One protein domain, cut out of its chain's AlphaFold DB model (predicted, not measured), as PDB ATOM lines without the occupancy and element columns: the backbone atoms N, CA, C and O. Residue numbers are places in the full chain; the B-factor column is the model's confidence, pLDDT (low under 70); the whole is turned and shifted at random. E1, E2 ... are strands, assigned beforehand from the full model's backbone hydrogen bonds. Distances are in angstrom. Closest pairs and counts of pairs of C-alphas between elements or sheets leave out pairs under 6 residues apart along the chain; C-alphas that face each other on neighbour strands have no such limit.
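What this domain is: This is residues 3 to 55 of the 104 residues of the protein "GH131_N domain-containing protein" of Rhynchosporium secalis (UniProt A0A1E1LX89). This is a small, two-layer sandwich: a hairpin of two strands, E1 and E2, lies over part of one face of a three-stranded, twisted sheet, E3, E4 and E5, with the strands of the two layers nearly aligned. At one end of the long axis the link of residues 15 to 21 loops round from the small sheet to the larger one. The printed part has 53 residues, with no named helix and five named strands in the order E1, E2, E3, E4, E5; both sheets are antiparallel, ordered E1 - E2 and E3 - E4 - E5, and the class is all strand. The whole is only just compact, close to loose, with a radius of gyration of the C-alphas of 11.7 A, and it spans 36 by 21 by 12 A.

How they stand to each other: E1, residues 3 to 6, and E2, residues 9 to 14, form a hairpin with a tight link of 2 residues. They are antiparallel, with 153 degrees between their directions; N 4 and O 12 are 3.0 A apart and N 11 and O 4 are 3.0 A apart, both within hydrogen-bond range. A short link of 7 residues joins E2 to E3, residues 22 to 29, and these two strands are apart. E3 and E4, residues 34 to 41, form the next hairpin, antiparallel at 164 degrees, with C-alphas 27 and 36 facing each other at 4.7 A. Across this pair N 27 and O 36 are 2.8 A apart and N 36 and O 27 are 2.8 A apart, within hydrogen-bond range. E4 and E5, residues 47 to 54, form another hairpin, antiparallel at 160 degrees, with N 37 and O 50 at 2.9 A and N 53 and O 35 at 2.8 A, within hydrogen-bond range. E3, E4 and E5 make a meander, each strand the antiparallel neighbour of the one before; E3 and E5 are its edge strands and E4 is the inner one. The two sheets make a sandwich, two sheets face to face: the parts that face each other are 9.8 A centre to centre and their best planes are 6 degrees apart. The closest C-alphas of E2 and E5 are those of Trp 12 and Ala 50, 6.6 A apart. The closest C-alphas of E1 and E4 are those of Ala 6 and Val 35, 7.2 A apart. E1 and E3 are apart, and E2 and E4 are only just apart, their closest C-alphas 8.5 A from each other.

Where its parts are: E1 runs from Lys 3, with its C-alpha at (19.213, -7.168, 13.962), to Ala 6, over 10.2 A. E2 runs from Gln 9 to Thr 14, over 15.1 A. E3 begins at His 22, with its C-alpha at (8.445, -6.523, 11.005), and reaches Asp 29 after 22.4 A. E4 runs from Ser 34 to Ala 41, over 23.9 A. E5 runs from Ile 47 to Ala 54, over 19.3 A, and ends with C-alpha 54 at (21.768, 2.400, 28.595).

The domain as a whole: The two C-alphas farthest apart are those of Ala 18, in the link from E2 to E3, and Gly 31, in the link from E3 to E4, at 37.3 A. The C-alphas of the first and last printed residues, Lys 3 and Thr 55, are 17.0 A apart. The printed part has no cut. The links E1 to E2, E3 to E4 and E4 to E5 are tight, E2 to E3 is short, and no link is long. The mean pLDDT of the printed part is 98.4, and no printed residue is under 70.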
ATOM      1  N   LYS A   3      18.597  -7.425  12.658       98.56
ATOM      2  CA  LYS A   3      19.213  -7.168  13.962       98.56
ATOM      3  C   LYS A   3      18.862  -5.778  14.446       98.56
ATOM      4  O   LYS A   3      18.877  -4.833  13.662       98.56
ATOM      5  N   TRP A   4      18.652  -5.664  15.747       98.69
ATOM      6  CA  TRP A   4      18.574  -4.382  16.426       98.69
ATOM      7  C   TRP A   4      19.828  -4.155  17.272       98.69
ATOM      8  O   TRP A   4      20.347  -5.072  17.925       98.69
ATOM      9  N   TYR A   5      20.319  -2.919  17.234       98.69
ATOM     10  CA  TYR A   5      21.534  -2.482  17.905       98.69
ATOM     11  C   TYR A   5      21.232  -1.316  18.844       98.69
ATOM     12  O   TYR A   5      20.482  -0.411  18.499       98.69
ATOM     13  N   ALA A   6      21.896  -1.314  20.000       98.38
ATOM     14  CA  ALA A   6      21.954  -0.166  20.903       98.38
ATOM     15  C   ALA A   6      23.345  -0.085  21.541       98.38
ATOM     16  O   ALA A   6      23.895  -1.104  21.987       98.38
ATOM     17  N   GLY A   7      23.932   1.116  21.549       96.75
ATOM     18  CA  GLY A   7      25.324   1.332  21.956       96.75
ATOM     19  C   GLY A   7      26.325   0.556  21.096       96.75
ATOM     20  O   GLY A   7      27.256  -0.042  21.630       96.75
ATOM     21  N   SER A   8      26.088   0.492  19.781       97.06
ATOM     22  CA  SER A   8      26.925  -0.227  18.803       97.06
ATOM     23  C   SER A   8      27.080  -1.736  19.053       97.06
ATOM     24  O   SER A   8      27.970  -2.371  18.492       97.06
ATOM     25  N   GLN A   9      26.201  -2.334  19.860       97.88
ATOM     26  CA  GLN A   9      26.171  -3.771  20.145       97.88
ATOM     27  C   GLN A   9      24.830  -4.368  19.727       97.88
ATOM     28  O   GLN A   9      23.788  -3.746  19.932       97.88
ATOM     29  N   SER A  10      24.851  -5.578  19.161       97.94
ATOM     30  CA  SER A  10      23.629  -6.314  18.818       97.94
ATOM     31  C   SER A  10      22.919  -6.705  20.110       97.94
ATOM     32  O   SER A  10      23.516  -7.359  20.964       97.94
ATOM     33  N   ARG A  11      21.652  -6.319  20.261       98.12
ATOM     34  CA  ARG A  11      20.853  -6.603  21.469       98.12
ATOM     35  C   ARG A  11      19.706  -7.567  21.207       98.12
ATOM     36  O   ARG A  11      19.221  -8.197  22.137       98.12
ATOM     37  N   TRP A  12      19.309  -7.693  19.946       98.62
ATOM     38  CA  TRP A  12      18.244  -8.580  19.502       98.62
ATOM     39  C   TRP A  12      18.445  -8.950  18.029       98.62
ATOM     40  O   TRP A  12      19.040  -8.183  17.261       98.62
ATOM     41  N   SER A  13      17.957 -10.120  17.625       98.44
ATOM     42  CA  SER A  13      17.935 -10.537  16.227       98.44
ATOM     43  C   SER A  13      16.796 -11.507  15.934       98.44
ATOM     44  O   SER A  13      16.311 -12.215  16.814       98.44
ATOM     45  N   THR A  14      16.407 -11.567  14.664       98.38
ATOM     46  CA  THR A  14      15.470 -12.560  14.137       98.38
ATOM     47  C   THR A  14      15.833 -12.938  12.698       98.38
ATOM     48  O   THR A  14      16.711 -12.330  12.065       98.38
ATOM     49  N   ASN A  15      15.171 -13.957  12.155       98.31
ATOM     50  CA  ASN A  15      15.243 -14.249  10.728       98.31
ATOM     51  C   ASN A  15      14.551 -13.135   9.941       98.31
ATOM     52  O   ASN A  15      13.446 -12.733  10.284       98.31
ATOM     53  N   PHE A  16      15.213 -12.648   8.889       98.06
ATOM     54  CA  PHE A  16      14.602 -11.691   7.974       98.06
ATOM     55  C   PHE A  16      13.993 -12.480   6.821       98.06
ATOM     56  O   PHE A  16      14.674 -12.796   5.845       98.06
ATOM     57  N   THR A  17      12.764 -12.930   7.037       98.25
ATOM     58  CA  THR A  17      12.040 -13.789   6.102       98.25
ATOM     59  C   THR A  17      11.327 -12.915   5.075       98.25
ATOM     60  O   THR A  17      10.756 -11.890   5.440       98.25
ATOM     61  N   ALA A  18      11.362 -13.311   3.801       98.19
ATOM     62  CA  ALA A  18      10.624 -12.620   2.746       98.19
ATOM     63  C   ALA A  18       9.124 -12.533   3.081       98.19
ATOM     64  O   ALA A  18       8.585 -13.424   3.739       98.19
ATOM     65  N   ASP A  19       8.484 -11.445   2.648       98.12
ATOM     66  CA  ASP A  19       7.051 -11.157   2.820       98.12
ATOM     67  C   ASP A  19       6.556 -11.026   4.276       98.12
ATOM     68  O   ASP A  19       5.362 -10.842   4.519       98.12
ATOM     69  N   VAL A  20       7.458 -11.061   5.263       98.62
ATOM     70  CA  VAL A  20       7.123 -10.816   6.671       98.62
ATOM     71  C   VAL A  20       7.311  -9.339   7.004       98.62
ATOM     72  O   VAL A  20       8.429  -8.824   7.025       98.62
ATOM     73  N   TRP A  21       6.212  -8.667   7.347       98.75
ATOM     74  CA  TRP A  21       6.264  -7.344   7.966       98.75
ATOM     75  C   TRP A  21       6.829  -7.444   9.383       98.75
ATOM     76  O   TRP A  21       6.323  -8.211  10.204       98.75
ATOM     77  N   HIS A  22       7.873  -6.666   9.670       98.81
ATOM     78  CA  HIS A  22       8.445  -6.523  11.005       98.81
ATOM     79  C   HIS A  22       8.073  -5.150  11.565       98.81
ATOM     80  O   HIS A  22       8.588  -4.130  11.108       98.81
ATOM     81  N   ASN A  23       7.204  -5.136  12.570       98.88
ATOM     82  CA  ASN A  23       6.776  -3.914  13.243       98.88
ATOM     83  C   ASN A  23       7.784  -3.591  14.345       98.88
ATOM     84  O   ASN A  23       8.204  -4.492  15.073       98.88
ATOM     85  N   VAL A  24       8.190  -2.330  14.469       98.88
ATOM     86  CA  VAL A  24       9.226  -1.896  15.413       98.88
ATOM     87  C   VAL A  24       8.805  -0.599  16.087       98.88
ATOM     88  O   VAL A  24       8.330   0.308  15.412       98.88
ATOM     89  N   ALA A  25       9.079  -0.483  17.386       98.88
ATOM     90  CA  ALA A  25       9.158   0.810  18.058       98.88
ATOM     91  C   ALA A  25      10.427   0.905  18.915       98.88
ATOM     92  O   ALA A  25      10.840  -0.060  19.567       98.88
ATOM     93  N   PHE A  26      11.042   2.089  18.919       98.69
ATOM     94  CA  PHE A  26      12.128   2.439  19.829       98.69
ATOM     95  C   PHE A  26      11.557   3.301  20.955       98.69
ATOM     96  O   PHE A  26      11.230   4.464  20.739       98.69
ATOM     97  N   GLY A  27      11.445   2.740  22.158       98.38
ATOM     98  CA  GLY A  27      11.116   3.514  23.353       98.38
ATOM     99  C   GLY A  27      12.362   4.239  23.837       98.38
ATOM    100  O   GLY A  27      13.173   3.635  24.538       98.38
ATOM    101  N   ILE A  28      12.552   5.486  23.410       98.62
ATOM    102  CA  ILE A  28      13.737   6.288  23.732       98.62
ATOM    103  C   ILE A  28      13.424   7.183  24.928       98.62
ATOM    104  O   ILE A  28      12.563   8.055  24.849       98.62
ATOM    105  N   ASP A  29      14.170   7.001  26.013       98.06
ATOM    106  CA  ASP A  29      14.174   7.930  27.138       98.06
ATOM    107  C   ASP A  29      15.425   8.811  27.055       98.06
ATOM    108  O   ASP A  29      16.533   8.403  27.424       98.06
ATOM    109  N   PHE A  30      15.227  10.032  26.555       98.12
ATOM    110  CA  PHE A  30      16.275  11.041  26.419       98.12
ATOM    111  C   PHE A  30      16.813  11.534  27.770       98.12
ATOM    112  O   PHE A  30      17.986  11.892  27.862       98.12
ATOM    113  N   GLY A  31      15.981  11.547  28.817       97.94
ATOM    114  CA  GLY A  31      16.382  11.980  30.159       97.94
ATOM    115  C   GLY A  31      17.208  10.919  30.884       97.94
ATOM    116  O   GLY A  31      18.186  11.244  31.558       97.94
ATOM    117  N   ALA A  32      16.852   9.646  30.703       97.81
ATOM    118  CA  ALA A  32      17.549   8.510  31.302       97.81
ATOM    119  C   ALA A  32      18.702   7.958  30.445       97.81
ATOM    120  O   ALA A  32      19.418   7.069  30.909       97.81
ATOM    121  N   ASN A  33      18.911   8.466  29.224       98.44
ATOM    122  CA  ASN A  33      19.907   7.954  28.275       98.44
ATOM    123  C   ASN A  33      19.741   6.446  28.029       98.44
ATOM    124  O   ASN A  33      20.655   5.641  28.251       98.44
ATOM    125  N   SER A  34      18.540   6.039  27.619       98.56
ATOM    126  CA  SER A  34      18.252   4.629  27.368       98.56
ATOM    127  C   SER A  34      17.288   4.405  26.210       98.56
ATOM    128  O   SER A  34      16.512   5.284  25.841       98.56
ATOM    129  N   VAL A  35      17.348   3.206  25.632       98.62
ATOM    130  CA  VAL A  35      16.438   2.778  24.567       98.62
ATOM    131  C   VAL A  35      15.913   1.367  24.819       98.62
ATOM    132  O   VAL A  35      16.673   0.440  25.121       98.62
ATOM    133  N   THR A  36      14.607   1.200  24.665       98.69
ATOM    134  CA  THR A  36      13.883  -0.074  24.706       98.69
ATOM    135  C   THR A  36      13.433  -0.443  23.299       98.69
ATOM    136  O   THR A  36      13.068   0.428  22.509       98.69
ATOM    137  N   PHE A  37      13.461  -1.730  22.971       98.81
ATOM    138  CA  PHE A  37      13.045  -2.238  21.669       98.81
ATOM    139  C   PHE A  37      11.753  -3.028  21.793       98.81
ATOM    140  O   PHE A  37      11.667  -4.004  22.549       98.81
ATOM    141  N   TYR A  38      10.768  -2.601  21.014       98.88
ATOM    142  CA  TYR A  38       9.498  -3.280  20.848       98.88
ATOM    143  C   TYR A  38       9.426  -3.840  19.439       98.88
ATOM    144  O   TYR A  38       9.837  -3.184  18.480       98.88
ATOM    145  N   HIS A  39       8.916  -5.060  19.316       98.81
ATOM    146  CA  HIS A  39       8.845  -5.752  18.037       98.81
ATOM    147  C   HIS A  39       7.639  -6.685  17.976       98.81
ATOM    148  O   HIS A  39       7.243  -7.262  18.990       98.81
ATOM    149  N   SER A  40       7.083  -6.839  16.778       98.81
ATOM    150  CA  SER A  40       6.165  -7.920  16.417       98.81
ATOM    151  C   SER A  40       6.286  -8.251  14.922       98.81
ATOM    152  O   SER A  40       7.020  -7.590  14.177       98.81
ATOM    153  N   ALA A  41       5.595  -9.296  14.469       98.69
ATOM    154  CA  ALA A  41       5.533  -9.665  13.058       98.69
ATOM    155  C   ALA A  41       4.085  -9.700  12.560       98.69
ATOM    156  O   ALA A  41       3.169 -10.042  13.306       98.69
ATOM    157  N   GLY A  42       3.882  -9.368  11.284       98.44
ATOM    158  CA  GLY A  42       2.554  -9.363  10.674       98.44
ATOM    159  C   GLY A  42       1.594  -8.420  11.402       98.44
ATOM    160  O   GLY A  42       1.900  -7.243  11.577       98.44
ATOM    161  N   ALA A  43       0.441  -8.943  11.820       98.31
ATOM    162  CA  ALA A  43      -0.621  -8.173  12.469       98.31
ATOM    163  C   ALA A  43      -0.569  -8.194  14.009       98.31
ATOM    164  O   ALA A  43      -1.430  -7.594  14.654       98.31
ATOM    165  N   ASP A  44       0.401  -8.895  14.603       98.69
ATOM    166  CA  ASP A  44       0.485  -9.027  16.056       98.69
ATOM    167  C   ASP A  44       0.818  -7.679  16.716       98.69
ATOM    168  O   ASP A  44       1.608  -6.899  16.167       98.69
ATOM    169  N   PRO A  45       0.274  -7.388  17.913       98.62
ATOM    170  CA  PRO A  45       0.615  -6.173  18.638       98.62
ATOM    171  C   PRO A  45       2.090  -6.167  19.058       98.62
ATOM    172  O   PRO A  45       2.682  -7.214  19.335       98.62
ATOM    173  N   LEU A  46       2.681  -4.974  19.137       98.88
ATOM    174  CA  LEU A  46       4.045  -4.781  19.625       98.88
ATOM    175  C   LEU A  46       4.187  -5.287  21.065       98.88
ATOM    176  O   LEU A  46       3.389  -4.954  21.943       98.88
ATOM    177  N   ILE A  47       5.265  -6.028  21.314       98.69
ATOM    178  CA  ILE A  47       5.698  -6.423  22.657       98.69
ATOM    179  C   ILE A  47       7.129  -5.952  22.901       98.69
ATOM    180  O   ILE A  47       7.914  -5.806  21.964       98.69
ATOM    181  N   GLN A  48       7.495  -5.726  24.161       98.50
ATOM    182  CA  GLN A  48       8.880  -5.427  24.524       98.50
ATOM    183  C   GLN A  48       9.736  -6.681  24.335       98.50
ATOM    184  O   GLN A  48       9.526  -7.686  25.014       98.50
ATOM    185  N   THR A  49      10.715  -6.627  23.434       98.31
ATOM    186  CA  THR A  49      11.580  -7.776  23.117       98.31
ATOM    187  C   THR A  49      13.020  -7.591  23.582       98.31
ATOM    188  O   THR A  49      13.736  -8.583  23.724       98.31
ATOM    189  N   ALA A  50      13.456  -6.356  23.858       98.19
ATOM    190  CA  ALA A  50      14.750  -6.081  24.481       98.19
ATOM    191  C   ALA A  50      14.799  -4.709  25.179       98.19
ATOM    192  O   ALA A  50      14.016  -3.808  24.887       98.19
ATOM    193  N   GLY A  51      15.782  -4.538  26.068       95.81
ATOM    194  CA  GLY A  51      16.016  -3.297  26.811       95.81
ATOM    195  C   GLY A  51      15.178  -3.150  28.092       95.81
ATOM    196  O   GLY A  51      14.481  -4.096  28.471       95.81
ATOM    197  N   PRO A  52      15.277  -1.994  28.779       97.94
ATOM    198  CA  PRO A  52      16.017  -0.796  28.366       97.94
ATOM    199  C   PRO A  52      17.535  -1.010  28.336       97.94
ATOM    200  O   PRO A  52      18.109  -1.694  29.183       97.94
ATOM    201  N   VAL A  53      18.202  -0.434  27.335       98.50
ATOM    202  CA  VAL A  53      19.663  -0.454  27.184       98.50
ATOM    203  C   VAL A  53      20.196   0.955  27.391       98.50
ATOM    204  O   VAL A  53      19.834   1.860  26.645       98.50
ATOM    205  N   ALA A  54      21.082   1.131  28.371       98.50
ATOM    206  CA  ALA A  54      21.768   2.400  28.595       98.50
ATOM    207  C   ALA A  54      22.705   2.735  27.419       98.50
ATOM    208  O   ALA A  54      23.550   1.918  27.033       98.50
ATOM    209  N   THR A  55      22.553   3.925  26.835       98.19
ATOM    210  CA  THR A  55      23.369   4.426  25.718       98.19
ATOM    211  C   THR A  55      23.182   5.936  25.538       98.19
ATOM    212  O   THR A  55      22.228   6.499  26.055       98.19
TER     213      THR A  55